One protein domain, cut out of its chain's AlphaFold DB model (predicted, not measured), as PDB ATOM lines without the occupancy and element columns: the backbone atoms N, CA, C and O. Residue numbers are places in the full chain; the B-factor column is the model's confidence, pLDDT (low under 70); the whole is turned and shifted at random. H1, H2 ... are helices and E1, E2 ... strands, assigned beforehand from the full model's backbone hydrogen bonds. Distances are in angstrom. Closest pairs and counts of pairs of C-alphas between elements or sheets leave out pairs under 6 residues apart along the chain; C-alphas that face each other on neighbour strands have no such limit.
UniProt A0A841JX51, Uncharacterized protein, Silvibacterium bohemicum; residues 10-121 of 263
ATOM      1  N   SER A  10     237.883 -27.793 318.652       89.12
ATOM      2  CA  SER A  10     238.647 -28.965 318.199       89.12
ATOM      3  C   SER A  10     240.047 -29.091 318.805       89.12
ATOM      4  O   SER A  10     240.590 -30.192 318.885       89.12
ATOM      5  N   ALA A  11     240.642 -27.995 319.285       84.38
ATOM      6  CA  ALA A  11     241.921 -28.066 319.988       84.38
ATOM      7  C   ALA A  11     241.779 -28.765 321.349       84.38
ATOM      8  O   ALA A  11     242.673 -29.501 321.766       84.38
ATOM      9  N   VAL A  12     240.635 -28.565 322.009       84.88
ATOM     10  CA  VAL A  12     240.297 -29.156 323.308       84.88
ATOM     11  C   VAL A  12     239.700 -30.552 323.114       84.88
ATOM     12  O   VAL A  12     240.161 -31.514 323.726       84.88
ATOM     13  N   ALA A  13     238.740 -30.685 322.200       89.25
ATOM     14  CA  ALA A  13     238.059 -31.930 321.864       89.25
ATOM     15  C   ALA A  13     237.960 -32.078 320.330       89.25
ATOM     16  O   ALA A  13     237.047 -31.509 319.739       89.25
ATOM     17  N   PRO A  14     238.866 -32.816 319.658       89.12
ATOM     18  CA  PRO A  14     238.974 -32.856 318.197       89.12
ATOM     19  C   PRO A  14     237.865 -33.634 317.510       89.12
ATOM     20  O   PRO A  14     237.717 -33.522 316.300       89.12
ATOM     21  N   THR A  15     237.145 -34.468 318.256       93.06
ATOM     22  CA  THR A  15     236.039 -35.274 317.741       93.06
ATOM     23  C   THR A  15     234.790 -34.992 318.549       93.06
ATOM     24  O   THR A  15     234.852 -34.633 319.731       93.06
ATOM     25  N   LEU A  16     233.631 -35.195 317.933       94.12
ATOM     26  CA  LEU A  16     232.347 -35.047 318.600       94.12
ATOM     27  C   LEU A  16     232.225 -36.002 319.793       94.12
ATOM     28  O   LEU A  16     231.652 -35.653 320.825       94.12
ATOM     29  N   ALA A  17     232.802 -37.199 319.676       93.75
ATOM     30  CA  ALA A  17     232.858 -38.162 320.766       93.75
ATOM     31  C   ALA A  17     233.657 -37.629 321.967       93.75
ATOM     32  O   ALA A  17     233.227 -37.803 323.105       93.75
ATOM     33  N   GLU A  18     234.794 -36.964 321.740       89.75
ATOM     34  CA  GLU A  18     235.562 -36.326 322.816       89.75
ATOM     35  C   GLU A  18     234.835 -35.113 323.407       89.75
ATOM     36  O   GLU A  18     234.838 -34.951 324.626       89.75
ATOM     37  N   LEU A  19     234.147 -34.316 322.582       92.50
ATOM     38  CA  LEU A  19     233.366 -33.165 323.046       92.50
ATOM     39  C   LEU A  19     232.230 -33.608 323.978       92.50
ATOM     40  O   LEU A  19     232.055 -33.038 325.053       92.50
ATOM     41  N   LYS A  20     231.512 -34.676 323.604       93.62
ATOM     42  CA  LYS A  20     230.428 -35.280 324.400       93.62
ATOM     43  C   LYS A  20     230.899 -35.819 325.760       93.62
ATOM     44  O   LYS A  20     230.073 -35.989 326.652       93.62
ATOM     45  N   LYS A  21     232.201 -36.089 325.936       88.12
ATOM     46  CA  LYS A  21     232.786 -36.553 327.210       88.12
ATOM     47  C   LYS A  21     233.111 -35.420 328.188       88.12
ATOM     48  O   LYS A  21     233.395 -35.712 329.346       88.12
ATOM     49  N   LEU A  22     233.128 -34.162 327.745       87.50
ATOM     50  CA  LEU A  22     233.372 -33.023 328.634       87.50
ATOM     51  C   LEU A  22     232.145 -32.751 329.523       87.50
ATOM     52  O   LEU A  22     231.022 -33.031 329.099       87.50
ATOM     53  N   PRO A  23     232.307 -32.164 330.720       89.19
ATOM     54  CA  PRO A  23     231.187 -31.612 331.476       89.19
ATOM     55  C   PRO A  23     230.369 -30.633 330.626       89.19
ATOM     56  O   PRO A  23     230.927 -29.849 329.860       89.19
ATOM     57  N   ILE A  24     229.040 -30.641 330.771       93.25
ATOM     58  CA  ILE A  24     228.161 -29.782 329.954       93.25
ATOM     59  C   ILE A  24     228.490 -28.289 330.104       93.25
ATOM     60  O   ILE A  24     228.382 -27.532 329.144       93.25
ATOM     61  N   GLN A  25     228.953 -27.889 331.291       90.31
ATOM     62  CA  GLN A  25     229.403 -26.531 331.570       90.31
ATOM     63  C   GLN A  25     230.633 -26.164 330.729       90.31
ATOM     64  O   GLN A  25     230.636 -25.111 330.096       90.31
ATOM     65  N   ASP A  26     231.621 -27.056 330.630       90.75
ATOM     66  CA  ASP A  26     232.828 -26.838 329.824       90.75
ATOM     67  C   ASP A  26     232.500 -26.799 328.329       90.75
ATOM     68  O   ASP A  26     232.997 -25.937 327.603       90.75
ATOM     69  N   GLN A  27     231.604 -27.680 327.868       93.56
ATOM     70  CA  GLN A  27     231.088 -27.637 326.496       93.56
ATOM     71  C   GLN A  27     230.417 -26.286 326.198       93.56
ATOM     72  O   GLN A  27     230.635 -25.701 325.136       93.56
ATOM     73  N   GLY A  28     229.627 -25.778 327.149       94.12
ATOM     74  CA  GLY A  28     228.995 -24.467 327.074       94.12
ATOM     75  C   GLY A  28     230.012 -23.327 327.002       94.12
ATOM     76  O   GLY A  28     229.916 -22.481 326.118       94.12
ATOM     77  N   VAL A  29     231.028 -23.321 327.868       92.44
ATOM     78  CA  VAL A  29     232.081 -22.290 327.870       92.44
ATOM     79  C   VAL A  29     232.884 -22.303 326.565       92.44
ATOM     80  O   VAL A  29     233.165 -21.238 326.011       92.44
ATOM     81  N   LEU A  30     233.206 -23.483 326.020       92.56
ATOM     82  CA  LEU A  30     233.847 -23.616 324.703       92.56
ATOM     83  C   LEU A  30     233.006 -22.981 323.596       92.56
ATOM     84  O   LEU A  30     233.527 -22.210 322.785       92.56
ATOM     85  N   LEU A  31     231.703 -23.274 323.586       94.88
ATOM     86  CA  LEU A  31     230.767 -22.673 322.645       94.88
ATOM     87  C   LEU A  31     230.698 -21.153 322.819       94.88
ATOM     88  O   LEU A  31     230.801 -20.428 321.834       94.88
ATOM     89  N   LEU A  32     230.571 -20.661 324.052       94.38
ATOM     90  CA  LEU A  32     230.488 -19.235 324.357       94.38
ATOM     91  C   LEU A  32     231.728 -18.480 323.863       94.38
ATOM     92  O   LEU A  32     231.597 -17.458 323.190       94.38
ATOM     93  N   LYS A  33     232.929 -19.008 324.124       91.81
ATOM     94  CA  LYS A  33     234.186 -18.431 323.624       91.81
ATOM     95  C   LYS A  33     234.238 -18.429 322.095       91.81
ATOM     96  O   LYS A  33     234.675 -17.444 321.499       91.81
ATOM     97  N   ARG A  34     233.749 -19.492 321.446       91.81
ATOM     98  CA  ARG A  34     233.682 -19.571 319.980       91.81
ATOM     99  C   ARG A  34     232.698 -18.559 319.389       91.81
ATOM    100  O   ARG A  34     233.032 -17.898 318.409       91.81
ATOM    101  N   LEU A  35     231.525 -18.402 320.001       93.31
ATOM    102  CA  LEU A  35     230.530 -17.402 319.614       93.31
ATOM    103  C   LEU A  35     231.076 -15.985 319.797       93.31
ATOM    104  O   LEU A  35     230.969 -15.180 318.882       93.31
ATOM    105  N   ALA A  36     231.733 -15.694 320.920       92.44
ATOM    106  CA  ALA A  36     232.337 -14.389 321.187       92.44
ATOM    107  C   ALA A  36     233.436 -14.015 320.184       92.44
ATOM    108  O   ALA A  36     233.591 -12.846 319.836       92.44
ATOM    109  N   PHE A  37     234.190 -15.007 319.703       90.38
ATOM    110  CA  PHE A  37     235.212 -14.805 318.681       90.38
ATOM    111  C   PHE A  37     234.610 -14.399 317.326       90.38
ATOM    112  O   PHE A  37     235.124 -13.482 316.687       90.38
ATOM    113  N   HIS A  38     233.527 -15.054 316.897       89.00
ATOM    114  CA  HIS A  38     232.891 -14.790 315.597       89.00
ATOM    115  C   HIS A  38     231.886 -13.638 315.622       89.00
ATOM    116  O   HIS A  38     231.727 -12.943 314.625       89.00
ATOM    117  N   PHE A  39     231.247 -13.403 316.766       89.94
ATOM    118  CA  PHE A  39     230.186 -12.415 316.952       89.94
ATOM    119  C   PHE A  39     230.521 -11.438 318.093       89.94
ATOM    120  O   PHE A  39     229.762 -11.307 319.053       89.94
ATOM    121  N   PRO A  40     231.653 -10.707 318.032       85.94
ATOM    122  CA  PRO A  40     232.121  -9.915 319.168       85.94
ATOM    123  C   PRO A  40     231.252  -8.695 319.495       85.94
ATOM    124  O   PRO A  40     231.370  -8.111 320.570       85.94
ATOM    125  N   ARG A  41     230.425  -8.245 318.549       83.81
ATOM    126  CA  ARG A  41     229.535  -7.078 318.699       83.81
ATOM    127  C   ARG A  41     228.199  -7.254 317.984       83.81
ATOM    128  O   ARG A  41     227.382  -6.336 317.969       83.81
ATOM    129  N   GLU A  42     228.007  -8.404 317.356       87.81
ATOM    130  CA  GLU A  42     226.847  -8.694 316.531       87.81
ATOM    131  C   GLU A  42     226.015  -9.778 317.208       87.81
ATOM    132  O   GLU A  42     226.581 -10.659 317.854       87.81
ATOM    133  N   PRO A  43     224.684  -9.731 317.084       91.50
ATOM    134  CA  PRO A  43     223.866 -10.823 317.563       91.50
ATOM    135  C   PRO A  43     224.027 -12.029 316.634       91.50
ATOM    136  O   PRO A  43     224.213 -11.880 315.423       91.50
ATOM    137  N   PHE A  44     223.856 -13.226 317.173       91.94
ATOM    138  CA  PHE A  44     223.857 -14.458 316.388       91.94
ATOM    139  C   PHE A  44     222.493 -15.143 316.455       91.94
ATOM    140  O   PHE A  44     221.710 -14.909 317.371       91.94
ATOM    141  N   SER A  45     222.195 -15.999 315.479       91.75
ATOM    142  CA  SER A  45     220.965 -16.793 315.473       91.75
ATOM    143  C   SER A  45     221.313 -18.273 315.355       91.75
ATOM    144  O   SER A  45     221.867 -18.661 314.324       91.75
ATOM    145  N   PRO A  46     220.977 -19.114 316.351       89.94
ATOM    146  CA  PRO A  46     221.203 -20.558 316.289       89.94
ATOM    147  C   PRO A  46     220.634 -21.188 315.017       89.94
ATOM    148  O   PRO A  46     221.282 -22.022 314.395       89.94
ATOM    149  N   TRP A  47     219.467 -20.715 314.566       87.62
ATOM    150  CA  TRP A  47     218.866 -21.158 313.311       87.62
ATOM    151  C   TRP A  47     219.799 -20.925 312.117       87.62
ATOM    152  O   TRP A  47     220.076 -21.853 311.356       87.62
ATOM    153  N   ASN A  48     220.354 -19.717 311.991       87.38
ATOM    154  CA  ASN A  48     221.294 -19.387 310.917       87.38
ATOM    155  C   ASN A  48     222.608 -20.165 311.042       87.38
ATOM    156  O   ASN A  48     223.170 -20.566 310.030       87.38
ATOM    157  N   LEU A  49     223.076 -20.414 312.267       88.12
ATOM    158  CA  LEU A  49     224.284 -21.205 312.520       88.12
ATOM    159  C   LEU A  49     224.088 -22.702 312.235       88.12
ATOM    160  O   LEU A  49     225.069 -23.408 312.035       88.12
ATOM    161  N   SER A  50     222.843 -23.187 312.199       84.81
ATOM    162  CA  SER A  50     222.508 -24.584 311.885       84.81
ATOM    163  C   SER A  50     222.174 -24.829 310.408       84.81
ATOM    164  O   SER A  50     222.075 -25.980 309.978       84.81
ATOM    165  N   ARG A  51     221.978 -23.764 309.617       80.12
ATOM    166  CA  ARG A  51     221.594 -23.871 308.207       80.12
ATOM    167  C   ARG A  51     222.765 -24.339 307.351       80.12
ATOM    168  O   ARG A  51     223.658 -23.567 307.023       80.12
ATOM    169  N   GLN A  52     222.702 -25.590 306.918       66.06
ATOM    170  CA  GLN A  52     223.550 -26.086 305.840       66.06
ATOM    171  C   GLN A  52     223.085 -25.463 304.522       66.06
ATOM    172  O   GLN A  52     222.143 -25.939 303.890       66.06
ATOM    173  N   ASP A  53     223.722 -24.370 304.114       63.38
ATOM    174  CA  ASP A  53     223.626 -23.916 302.733       63.38
ATOM    175  C   ASP A  53     224.577 -24.771 301.869       63.38
ATOM    176  O   ASP A  53     225.586 -25.277 302.362       63.38
ATOM    177  N   TYR A  54     224.277 -24.926 300.573       51.28
ATOM    178  CA  TYR A  54     224.945 -25.855 299.636       51.28
ATOM    179  C   TYR A  54     226.491 -25.802 299.590       51.28
ATOM    180  O   TYR A  54     227.102 -26.714 299.041       51.28
ATOM    181  N   ASN A  55     227.123 -24.767 300.157       56.62
ATOM    182  CA  ASN A  55     228.567 -24.534 300.118       56.62
ATOM    183  C   ASN A  55     229.251 -24.502 301.497       56.62
ATOM    184  O   ASN A  55     230.454 -24.235 301.556       56.62
ATOM    185  N   THR A  56     228.546 -24.698 302.618       69.00
ATOM    186  CA  THR A  56     229.189 -24.596 303.942       69.00
ATOM    187  C   THR A  56     228.527 -25.504 304.975       69.00
ATOM    188  O   THR A  56     227.439 -25.222 305.465       69.00
ATOM    189  N   ASN A  57     229.231 -26.576 305.357       72.31
ATOM    190  CA  ASN A  57     228.805 -27.484 306.431       72.31
ATOM    191  C   ASN A  57     228.967 -26.868 307.839       72.31
ATOM    192  O   ASN A  57     228.421 -27.404 308.797       72.31
ATOM    193  N   ASP A  58     229.701 -25.752 307.960       78.00
ATOM    194  CA  ASP A  58     229.964 -25.016 309.207       78.00
ATOM    195  C   ASP A  58     229.741 -23.496 309.023       78.00
ATOM    196  O   ASP A  58     230.696 -22.717 309.042       78.00
ATOM    197  N   PRO A  59     228.500 -23.039 308.777       69.56
ATOM    198  CA  PRO A  59     228.205 -21.642 308.422       69.56
ATOM    199  C   PRO A  59     228.581 -20.644 309.530       69.56
ATOM    200  O   PRO A  59     228.850 -19.478 309.257       69.56
ATOM    201  N   GLY A  60     228.619 -21.103 310.784       73.00
ATOM    202  CA  GLY A  60     229.042 -20.327 311.949       73.00
ATOM    203  C   GLY A  60     230.503 -20.517 312.341       73.00
ATOM    204  O   GLY A  60     230.919 -19.994 313.375       73.00
ATOM    205  N   CYS A  61     231.263 -21.311 311.579       84.50
ATOM    206  CA  CYS A  61     232.609 -21.738 311.938       84.50
ATOM    207  C   CYS A  61     232.686 -22.308 313.378       84.50
ATOM    208  O   CYS A  61     233.690 -22.115 314.068       84.50
ATOM    209  N   LEU A  62     231.627 -22.948 313.886       89.62
ATOM    210  CA  LEU A  62     231.545 -23.474 315.251       89.62
ATOM    211  C   LEU A  62     232.352 -24.765 315.412       89.62
ATOM    212  O   LEU A  62     232.998 -24.955 316.441       89.62
ATOM    213  N   ALA A  63     232.359 -25.614 314.383       91.25
ATOM    214  CA  ALA A  63     233.010 -26.925 314.376       91.25
ATOM    215  C   ALA A  63     234.334 -26.932 313.586       91.25
ATOM    216  O   ALA A  63     234.818 -27.977 313.148       91.25
ATOM    217  N   THR A  64     234.960 -25.768 313.406       88.44
ATOM    218  CA  THR A  64     236.223 -25.650 312.671       88.44
ATOM    219  C   THR A  64     237.314 -26.537 313.288       88.44
ATOM    220  O   THR A  64     237.623 -26.439 314.479       88.44
ATOM    221  N   GLY A  65     237.921 -27.390 312.458       87.38
ATOM    222  CA  GLY A  65     238.978 -28.334 312.841       87.38
ATOM    223  C   GLY A  65     238.490 -29.709 313.312       87.38
ATOM    224  O   GLY A  65     239.326 -30.553 313.619       87.38
ATOM    225  N   PHE A  66     237.177 -29.956 313.348       90.88
ATOM    226  CA  PHE A  66     236.634 -31.315 313.462       90.88
ATOM    227  C   PHE A  66     236.774 -32.073 312.126       90.88
ATOM    228  O   PHE A  66     236.871 -31.432 311.073       90.88
ATOM    229  N   PRO A  67     236.757 -33.420 312.132       91.81
ATOM    230  CA  PRO A  67     236.683 -34.224 310.914       91.81
ATOM    231  C   PRO A  67     235.501 -33.805 310.035       91.81
ATOM    232  O   PRO A  67     234.402 -33.610 310.549       91.81
ATOM    233  N   GLU A  68     235.691 -33.732 308.713       88.81
ATOM    234  CA  GLU A  68     234.645 -33.285 307.771       88.81
ATOM    235  C   GLU A  68     233.326 -34.056 307.922       88.81
ATOM    236  O   GLU A  68     232.245 -33.477 307.818       88.81
ATOM    237  N   THR A  69     233.421 -35.350 308.234       90.94
ATOM    238  CA  THR A  69     232.276 -36.240 308.460       90.94
ATOM    239  C   THR A  69     231.498 -35.931 309.742       90.94
ATOM    240  O   THR A  69     230.353 -36.352 309.859       90.94
ATOM    241  N   GLU A  70     232.093 -35.218 310.703       93.00
ATOM    242  CA  GLU A  70     231.503 -34.903 312.012       93.00
ATOM    243  C   GLU A  70     231.030 -33.447 312.130       93.00
ATOM    244  O   GLU A  70     230.299 -33.124 313.067       93.00
ATOM    245  N   ILE A  71     231.419 -32.560 311.204       91.06
ATOM    246  CA  ILE A  71     231.146 -31.113 311.280       91.06
ATOM    247  C   ILE A  71     229.654 -30.830 311.486       91.06
ATOM    248  O   ILE A  71     229.273 -30.155 312.441       91.06
ATOM    249  N   ALA A  72     228.807 -31.385 310.617       89.50
ATOM    250  CA  ALA A  72     227.365 -31.164 310.651       89.50
ATOM    251  C   ALA A  72     226.737 -31.595 311.987       89.50
ATOM    252  O   ALA A  72     225.973 -30.842 312.592       89.50
ATOM    253  N   GLU A  73     227.075 -32.796 312.464       92.06
ATOM    254  CA  GLU A  73     226.555 -33.320 313.731       92.06
ATOM    255  C   GLU A  73     227.078 -32.506 314.922       92.06
ATOM    256  O   GLU A  73     226.339 -32.240 315.867       92.06
ATOM    257  N   THR A  74     228.329 -32.045 314.856       94.06
ATOM    258  CA  THR A  74     228.949 -31.225 315.903       94.06
ATOM    259  C   THR A  74     228.260 -29.873 316.040       94.06
ATOM    260  O   THR A  74     227.958 -29.458 317.158       94.06
ATOM    261  N   VAL A  75     227.957 -29.201 314.924       93.31
ATOM    262  CA  VAL A  75     227.206 -27.935 314.926       93.31
ATOM    263  C   VAL A  75     225.832 -28.130 315.568       93.31
ATOM    264  O   VAL A  75     225.472 -27.384 316.477       93.31
ATOM    265  N   LEU A  76     225.087 -29.158 315.149       93.00
ATOM    266  CA  LEU A  76     223.764 -29.453 315.709       93.00
ATOM    267  C   LEU A  76     223.831 -29.777 317.205       93.00
ATOM    268  O   LEU A  76     223.001 -29.299 317.972       93.00
ATOM    269  N   TYR A  77     224.836 -30.547 317.623       95.31
ATOM    270  CA  TYR A  77     225.054 -30.883 319.023       95.31
ATOM    271  C   TYR A  77     225.338 -29.639 319.875       95.31
ATOM    272  O   TYR A  77     224.712 -29.456 320.915       95.31
ATOM    273  N   LEU A  78     226.245 -28.762 319.424       95.44
ATOM    274  CA  LEU A  78     226.597 -27.520 320.120       95.44
ATOM    275  C   LEU A  78     225.393 -26.584 320.273       95.44
ATOM    276  O   LEU A  78     225.206 -25.983 321.330       95.44
ATOM    277  N   LEU A  79     224.560 -26.486 319.237       94.75
ATOM    278  CA  LEU A  79     223.372 -25.632 319.220       94.75
ATOM    279  C   LEU A  79     222.173 -26.217 319.987       94.75
ATOM    280  O   LEU A  79     221.122 -25.580 320.033       94.75
ATOM    281  N   ASP A  80     222.330 -27.386 320.613       94.94
ATOM    282  CA  ASP A  80     221.328 -27.988 321.486       94.94
ATOM    283  C   ASP A  80     221.697 -27.834 322.973       94.94
ATOM    284  O   ASP A  80     221.546 -26.753 323.549       94.94
ATOM    285  N   ALA A  81     222.173 -28.898 323.629       94.69
ATOM    286  CA  ALA A  81     222.393 -28.901 325.073       94.69
ATOM    287  C   ALA A  81     223.431 -27.860 325.552       94.69
ATOM    288  O   ALA A  81     223.139 -27.163 326.529       94.69
ATOM    289  N   PRO A  82     224.596 -27.674 324.893       96.44
ATOM    290  CA  PRO A  82     225.572 -26.661 325.298       96.44
ATOM    291  C   PRO A  82     225.031 -25.230 325.187       96.44
ATOM    292  O   PRO A  82     225.208 -24.438 326.113       96.44
ATOM    293  N   LEU A  83     224.307 -24.905 324.108       96.50
ATOM    294  CA  LEU A  83     223.664 -23.599 323.935       96.50
ATOM    295  C   LEU A  83     222.629 -23.323 325.036       96.50
ATOM    296  O   LEU A  83     222.639 -22.255 325.649       96.50
ATOM    297  N   ARG A  84     221.764 -24.302 325.336       95.81
ATOM    298  CA  ARG A  84     220.790 -24.180 326.434       95.81
ATOM    299  C   ARG A  84     221.478 -23.988 327.784       95.81
ATOM    300  O   ARG A  84     220.964 -23.246 328.617       95.81
ATOM    301  N   SER A  85     222.625 -24.635 328.000       96.62
ATOM    302  CA  SER A  85     223.412 -24.470 329.224       96.62
ATOM    303  C   SER A  85     223.855 -23.019 329.395       96.62
ATOM    304  O   SER A  85     223.567 -22.423 330.426       96.62
ATOM    305  N   ILE A  86     224.480 -22.408 328.383       96.94
ATOM    306  CA  ILE A  86     224.947 -21.013 328.495       96.94
ATOM    307  C   ILE A  86     223.806 -19.993 328.538       96.94
ATOM    308  O   ILE A  86     223.954 -18.936 329.145       96.94
ATOM    309  N   GLN A  87     222.652 -20.311 327.945       96.00
ATOM    310  CA  GLN A  87     221.444 -19.503 328.097       96.00
ATOM    311  C   GLN A  87     220.913 -19.559 329.534       96.00
ATOM    312  O   GLN A  87     220.573 -18.529 330.107       96.00
ATOM    313  N   LYS A  88     220.860 -20.755 330.132       95.88
ATOM    314  CA  LYS A  88     220.400 -20.953 331.512       95.88
ATOM    315  C   LYS A  88     221.293 -20.234 332.527       95.88
ATOM    316  O   LYS A  88     220.771 -19.677 333.486       95.88
ATOM    317  N   GLU A  89     222.603 -20.222 332.295       95.25
ATOM    318  CA  GLU A  89     223.575 -19.487 333.119       95.25
ATOM    319  C   GLU A  89     223.539 -17.961 332.886       95.25
ATOM    320  O   GLU A  89     224.265 -17.218 333.539       95.25
ATOM    321  N   GLY A  90     222.703 -17.464 331.966       96.19
ATOM    322  CA  GLY A  90     222.552 -16.031 331.700       96.19
ATOM    323  C   GLY A  90     223.687 -15.411 330.880       96.19
ATOM    324  O   GLY A  90     223.760 -14.188 330.758       96.19
ATOM    325  N   TYR A  91     224.564 -16.222 330.281       97.00
ATOM    326  CA  TYR A  91     225.677 -15.736 329.453       97.00
ATOM    327  C   TYR A  91     225.232 -15.215 328.089       97.00
ATOM    328  O   TYR A  91     225.910 -14.385 327.483       97.00
ATOM    329  N   ILE A  92     224.087 -15.688 327.606       96.50
ATOM    330  CA  ILE A  92     223.435 -15.170 326.407       96.50
ATOM    331  C   ILE A  92     221.979 -14.844 326.720       96.50
ATOM    332  O   ILE A  92     221.342 -15.515 327.531       96.50
ATOM    333  N   ALA A  93     221.448 -13.826 326.054       94.88
ATOM    334  CA  ALA A  93     220.055 -13.420 326.182       94.88
ATOM    335  C   ALA A  93     219.467 -13.107 324.809       94.88
ATOM    336  O   ALA A  93     220.174 -12.649 323.910       94.88
ATOM    337  N   GLU A  94     218.172 -13.366 324.646       92.44
ATOM    338  CA  GLU A  94     217.465 -13.022 323.418       92.44
ATOM    339  C   GLU A  94     217.404 -11.499 323.253       92.44
ATOM    340  O   GLU A  94     217.135 -10.747 324.197       92.44
ATOM    341  N   ARG A  95     217.684 -11.032 322.039       88.12
ATOM    342  CA  ARG A  95     217.676  -9.616 321.703       88.12
ATOM    343  C   ARG A  95     216.230  -9.139 321.587       88.12
ATOM    344  O   ARG A  95     215.512  -9.528 320.675       88.12
ATOM    345  N   LEU A  96     215.852  -8.180 322.433       80.69
ATOM    346  CA  LEU A  96     214.493  -7.612 322.489       80.69
ATOM    347  C   LEU A  96     213.966  -7.064 321.153       80.69
ATOM    348  O   LEU A  96     212.759  -6.971 320.959       80.69
ATOM    349  N   SER A  97     214.851  -6.640 320.249       81.00
ATOM    350  CA  SER A  97     214.473  -6.060 318.957       81.00
ATOM    351  C   SER A  97     214.373  -7.074 317.818       81.00
ATOM    352  O   SER A  97     214.013  -6.681 316.705       81.00
ATOM    353  N   ARG A  98     214.730  -8.346 318.044       82.12
ATOM    354  CA  ARG A  98     214.761  -9.358 316.986       82.12
ATOM    355  C   ARG A  98     214.649 -10.775 317.551       82.12
ATOM    356  O   ARG A  98     215.652 -11.349 317.967       82.12
ATOM    357  N   ASP A  99     213.452 -11.339 317.463       83.88
ATOM    358  CA  ASP A  99     213.169 -12.718 317.875       83.88
ATOM    359  C   ASP A  99     214.125 -13.722 317.209       83.88
ATOM    360  O   ASP A  99     214.447 -13.619 316.017       83.88
ATOM    361  N   GLY A 100     214.591 -14.700 317.987       85.12
ATOM    362  CA  GLY A 100     215.506 -15.748 317.529       85.12
ATOM    363  C   GLY A 100     216.961 -15.304 317.328       85.12
ATOM    364  O   GLY A 100     217.755 -16.059 316.751       85.12
ATOM    365  N   PHE A 101     217.316 -14.099 317.785       92.75
ATOM    366  CA  PHE A 101     218.689 -13.598 317.841       92.75
ATOM    367  C   PHE A 101     219.136 -13.413 319.287       92.75
ATOM    368  O   PHE A 101     218.371 -12.954 320.126       92.75
ATOM    369  N   PHE A 102     220.395 -13.730 319.561       94.81
ATOM    370  CA  PHE A 102     220.981 -13.680 320.892       94.81
ATOM    371  C   PHE A 102     222.165 -12.723 320.924       94.81
ATOM    372  O   PHE A 102     222.973 -12.693 319.994       94.81
ATOM    373  N   ASP A 103     222.268 -11.977 322.018       95.00
ATOM    374  CA  ASP A 103     223.449 -11.208 322.389       95.00
ATOM    375  C   ASP A 103     224.199 -11.926 323.516       95.00
ATOM    376  O   ASP A 103     223.593 -12.545 324.397       95.00
ATOM    377  N   ILE A 104     225.526 -11.803 323.515       95.44
ATOM    378  CA  ILE A 104     226.350 -12.184 324.667       95.44
ATOM    379  C   ILE A 104     226.191 -11.100 325.734       95.44
ATOM    380  O   ILE A 104     226.432  -9.918 325.471       95.44
ATOM    381  N   THR A 105     225.766 -11.498 326.931       95.62
ATOM    382  CA  THR A 105     225.517 -10.581 328.049       95.62
ATOM    383  C   THR A 105     226.824 -10.080 328.661       95.62
ATOM    384  O   THR A 105     227.912 -10.571 328.354       95.62
ATOM    385  N   THR A 106     226.738  -9.104 329.566       94.69
ATOM    386  CA  THR A 106     227.897  -8.653 330.350       94.69
ATOM    387  C   THR A 106     228.547  -9.809 331.116       94.69
ATOM    388  O   THR A 106     229.772  -9.918 331.112       94.69
ATOM    389  N   ASP A 107     227.742 -10.704 331.694       94.81
ATOM    390  CA  ASP A 107     228.231 -11.888 332.411       94.81
ATOM    391  C   ASP A 107     228.871 -12.899 331.453       94.81
ATOM    392  O   ASP A 107     229.933 -13.446 331.745       94.81
ATOM    393  N   GLY A 108     228.292 -13.080 330.262       94.69
ATOM    394  CA  GLY A 108     228.898 -13.895 329.212       94.69
ATOM    395  C   GLY A 108     230.267 -13.367 328.779       94.69
ATOM    396  O   GLY A 108     231.221 -14.132 328.673       94.69
ATOM    397  N   TRP A 109     230.412 -12.051 328.603       94.19
ATOM    398  CA  TRP A 109     231.705 -11.431 328.297       94.19
ATOM    399  C   TRP A 109     232.713 -11.548 329.441       94.19
ATOM    400  O   TRP A 109     233.909 -11.705 329.181       94.19
ATOM    401  N   ALA A 110     232.264 -11.483 330.694       92.94
ATOM    402  CA  ALA A 110     233.126 -11.732 331.844       92.94
ATOM    403  C   ALA A 110     233.669 -13.172 331.829       92.94
ATOM    404  O   ALA A 110     234.867 -13.370 332.030       92.94
ATOM    405  N   GLU A 111     232.826 -14.157 331.506       91.44
ATOM    406  CA  GLU A 111     233.228 -15.565 331.405       91.44
ATOM    407  C   GLU A 111     234.144 -15.835 330.199       91.44
ATOM    408  O   GLU A 111     235.133 -16.558 330.312       91.44
ATOM    409  N   VAL A 112     233.894 -15.199 329.048       89.75
ATOM    410  CA  VAL A 112     234.776 -15.287 327.866       89.75
ATOM    411  C   VAL A 112     236.194 -14.821 328.189       89.75
ATOM    412  O   VAL A 112     237.162 -15.463 327.777       89.75
ATOM    413  N   ASN A 113     236.308 -13.710 328.922       87.25
ATOM    414  CA  ASN A 113     237.586 -13.104 329.295       87.25
ATOM    415  C   ASN A 113     238.251 -13.784 330.496       87.25
ATOM    416  O   ASN A 113     239.403 -13.477 330.804       87.25
ATOM    417  N   ARG A 114     237.551 -14.693 331.179       83.81
ATOM    418  CA  ARG A 114     238.152 -15.516 332.219       83.81
ATOM    419  C   ARG A 114     239.121 -16.497 331.558       83.81
ATOM    420  O   ARG A 114     238.777 -17.209 330.602       83.81
ATOM    421  N   ASP A 115     240.331 -16.566 332.108       67.25
ATOM    422  CA  ASP A 115     241.295 -17.627 331.823       67.25
ATOM    423  C   ASP A 115     240.755 -18.942 332.401       67.25
ATOM    424  O   ASP A 115     241.150 -19.415 333.462       67.25
ATOM    425  N   VAL A 116     239.761 -19.507 331.722       61.12
ATOM    426  CA  VAL A 116     239.264 -20.850 331.994       61.12
ATOM    427  C   VAL A 116     240.255 -21.803 331.349       61.12
ATOM    428  O   VAL A 116     240.222 -22.019 330.134       61.12
ATOM    429  N   THR A 117     241.165 -22.342 332.157       62.31
ATOM    430  CA  THR A 117     241.966 -23.500 331.774       62.31
ATOM    431  C   THR A 117     241.035 -24.703 331.768       62.31
ATOM    432  O   THR A 117     240.803 -25.330 332.797       62.31
ATOM    433  N   ILE A 118     240.444 -25.000 330.611       66.88
ATOM    434  CA  ILE A 118     239.738 -26.266 330.433       66.88
ATOM    435  C   ILE A 118     240.807 -27.343 330.491       66.88
ATOM    436  O   ILE A 118     241.701 -27.382 329.642       66.88
ATOM    437  N   PHE A 119     240.752 -28.164 331.533       68.00
ATOM    438  CA  PHE A 119     241.689 -29.256 331.691       68.00
ATOM    439  C   PHE A 119     241.461 -30.262 330.562       68.00
ATOM    440  O   PHE A 119     240.405 -30.890 330.462       68.00
ATOM    441  N   VAL A 120     242.454 -30.384 329.687       69.94
ATOM    442  CA  VAL A 120     242.479 -31.395 328.636       69.94
ATOM    443  C   VAL A 120     243.428 -32.483 329.106       69.94
ATOM    444  O   VAL A 120     244.631 -32.223 329.138       69.94
ATOM    445  N   PRO A 121     242.926 -33.679 329.458       76.69
ATOM    446  CA  PRO A 121     243.802 -34.779 329.823       76.69
ATOM    447  C   PRO A 121     244.742 -35.116 328.666       76.69
ATOM    448  O   PRO A 121     244.355 -35.089 327.488       76.69
TER     449      PRO A 121
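Overview. This is residues 10 to 121 of the 263 residues of an uncharacterized protein of Silvibacterium bohemicum (UniProt A0A841JX51). A small hairpin of two short strands, E1 and E2, sits at one edge of a cluster of helices in which the longest, H2, runs through the middle and two short helices, H5 and H6, cross it. H4 touches H2 and H3 by a few residues each, H1 lies near H4 and H2, and a long stretch without named elements, residues 51 to 70, joins H3 to H4. The printed part has 112 residues, with six named helices and two named strands in the order H1 H2 H3 H4 H5 E1 E2 H6, and the sheet E1 - E2 is antiparallel. The class is mostly helix, though under half of the residues are in named elements. The whole is compact, with a radius of gyration of the C-alphas of 13.4 A, and only just flat, with spans of 37 by 36 by 20 A.

Arrangement. E1, residues 92 to 94, and E2, residues 102 to 104, are antiparallel neighbours at 148 degrees and form a hairpin. N 93 and O 103 are within hydrogen-bond range at 3.0 A, as are N 103 and O 93 at 2.9 A. H5, residues 81 to 88, comes closest to E1 at the C-alphas of Ile 86 and Ile 92, 6.4 A apart. H2, residues 24 to 38, is the hub and touches H5 about perpendicular at 81 degrees; their closest C-alphas are those of Gly 28 and Pro 82, 4.4 A apart. H6, residues 106 to 113, touches H2 about perpendicular at 89 degrees, closest at the C-alphas of Lys 33 and Val 112, 5.3 A. H4, residues 71 to 78, only just touches H2, with 3 pairs of C-alphas within 8 A, through residues 27 to 31 of H2 alone; the closest C-alphas are those of Leu 31 and Leu 78, 6.9 A, at a steep tilt of 64 degrees, opposite ways. H3, residues 46 to 50, only just touches H4, with 3 such pairs, closest at the C-alphas of Ser 50 and Leu 76, 6.3 A. H1, residues 16 to 20, is close to H4 but not clearly touching; the closest C-alphas are those of Leu 16 and Thr 74, 5.8 A. In H1 to H6 every O i to N i+4 pair is within hydrogen-bond range.

Along the chain. H1 begins at C-alpha 16 at (232.347, -35.047, 318.600). H2 is 21.3 A long, H6 10.7 A, H4 10.6 A and H5 10.4 A. H6 ends at C-alpha 113 at (237.586, -13.104, 329.295).

Size, cuts and confidence. The C-alphas farthest apart, those of Ser 97 and Pro 121, are 42.5 A apart. The printed part has no cut, and the link from H3 to H4 is long. The model's confidence is under 70 at residues 52 to 56, 59 and 115 to 120.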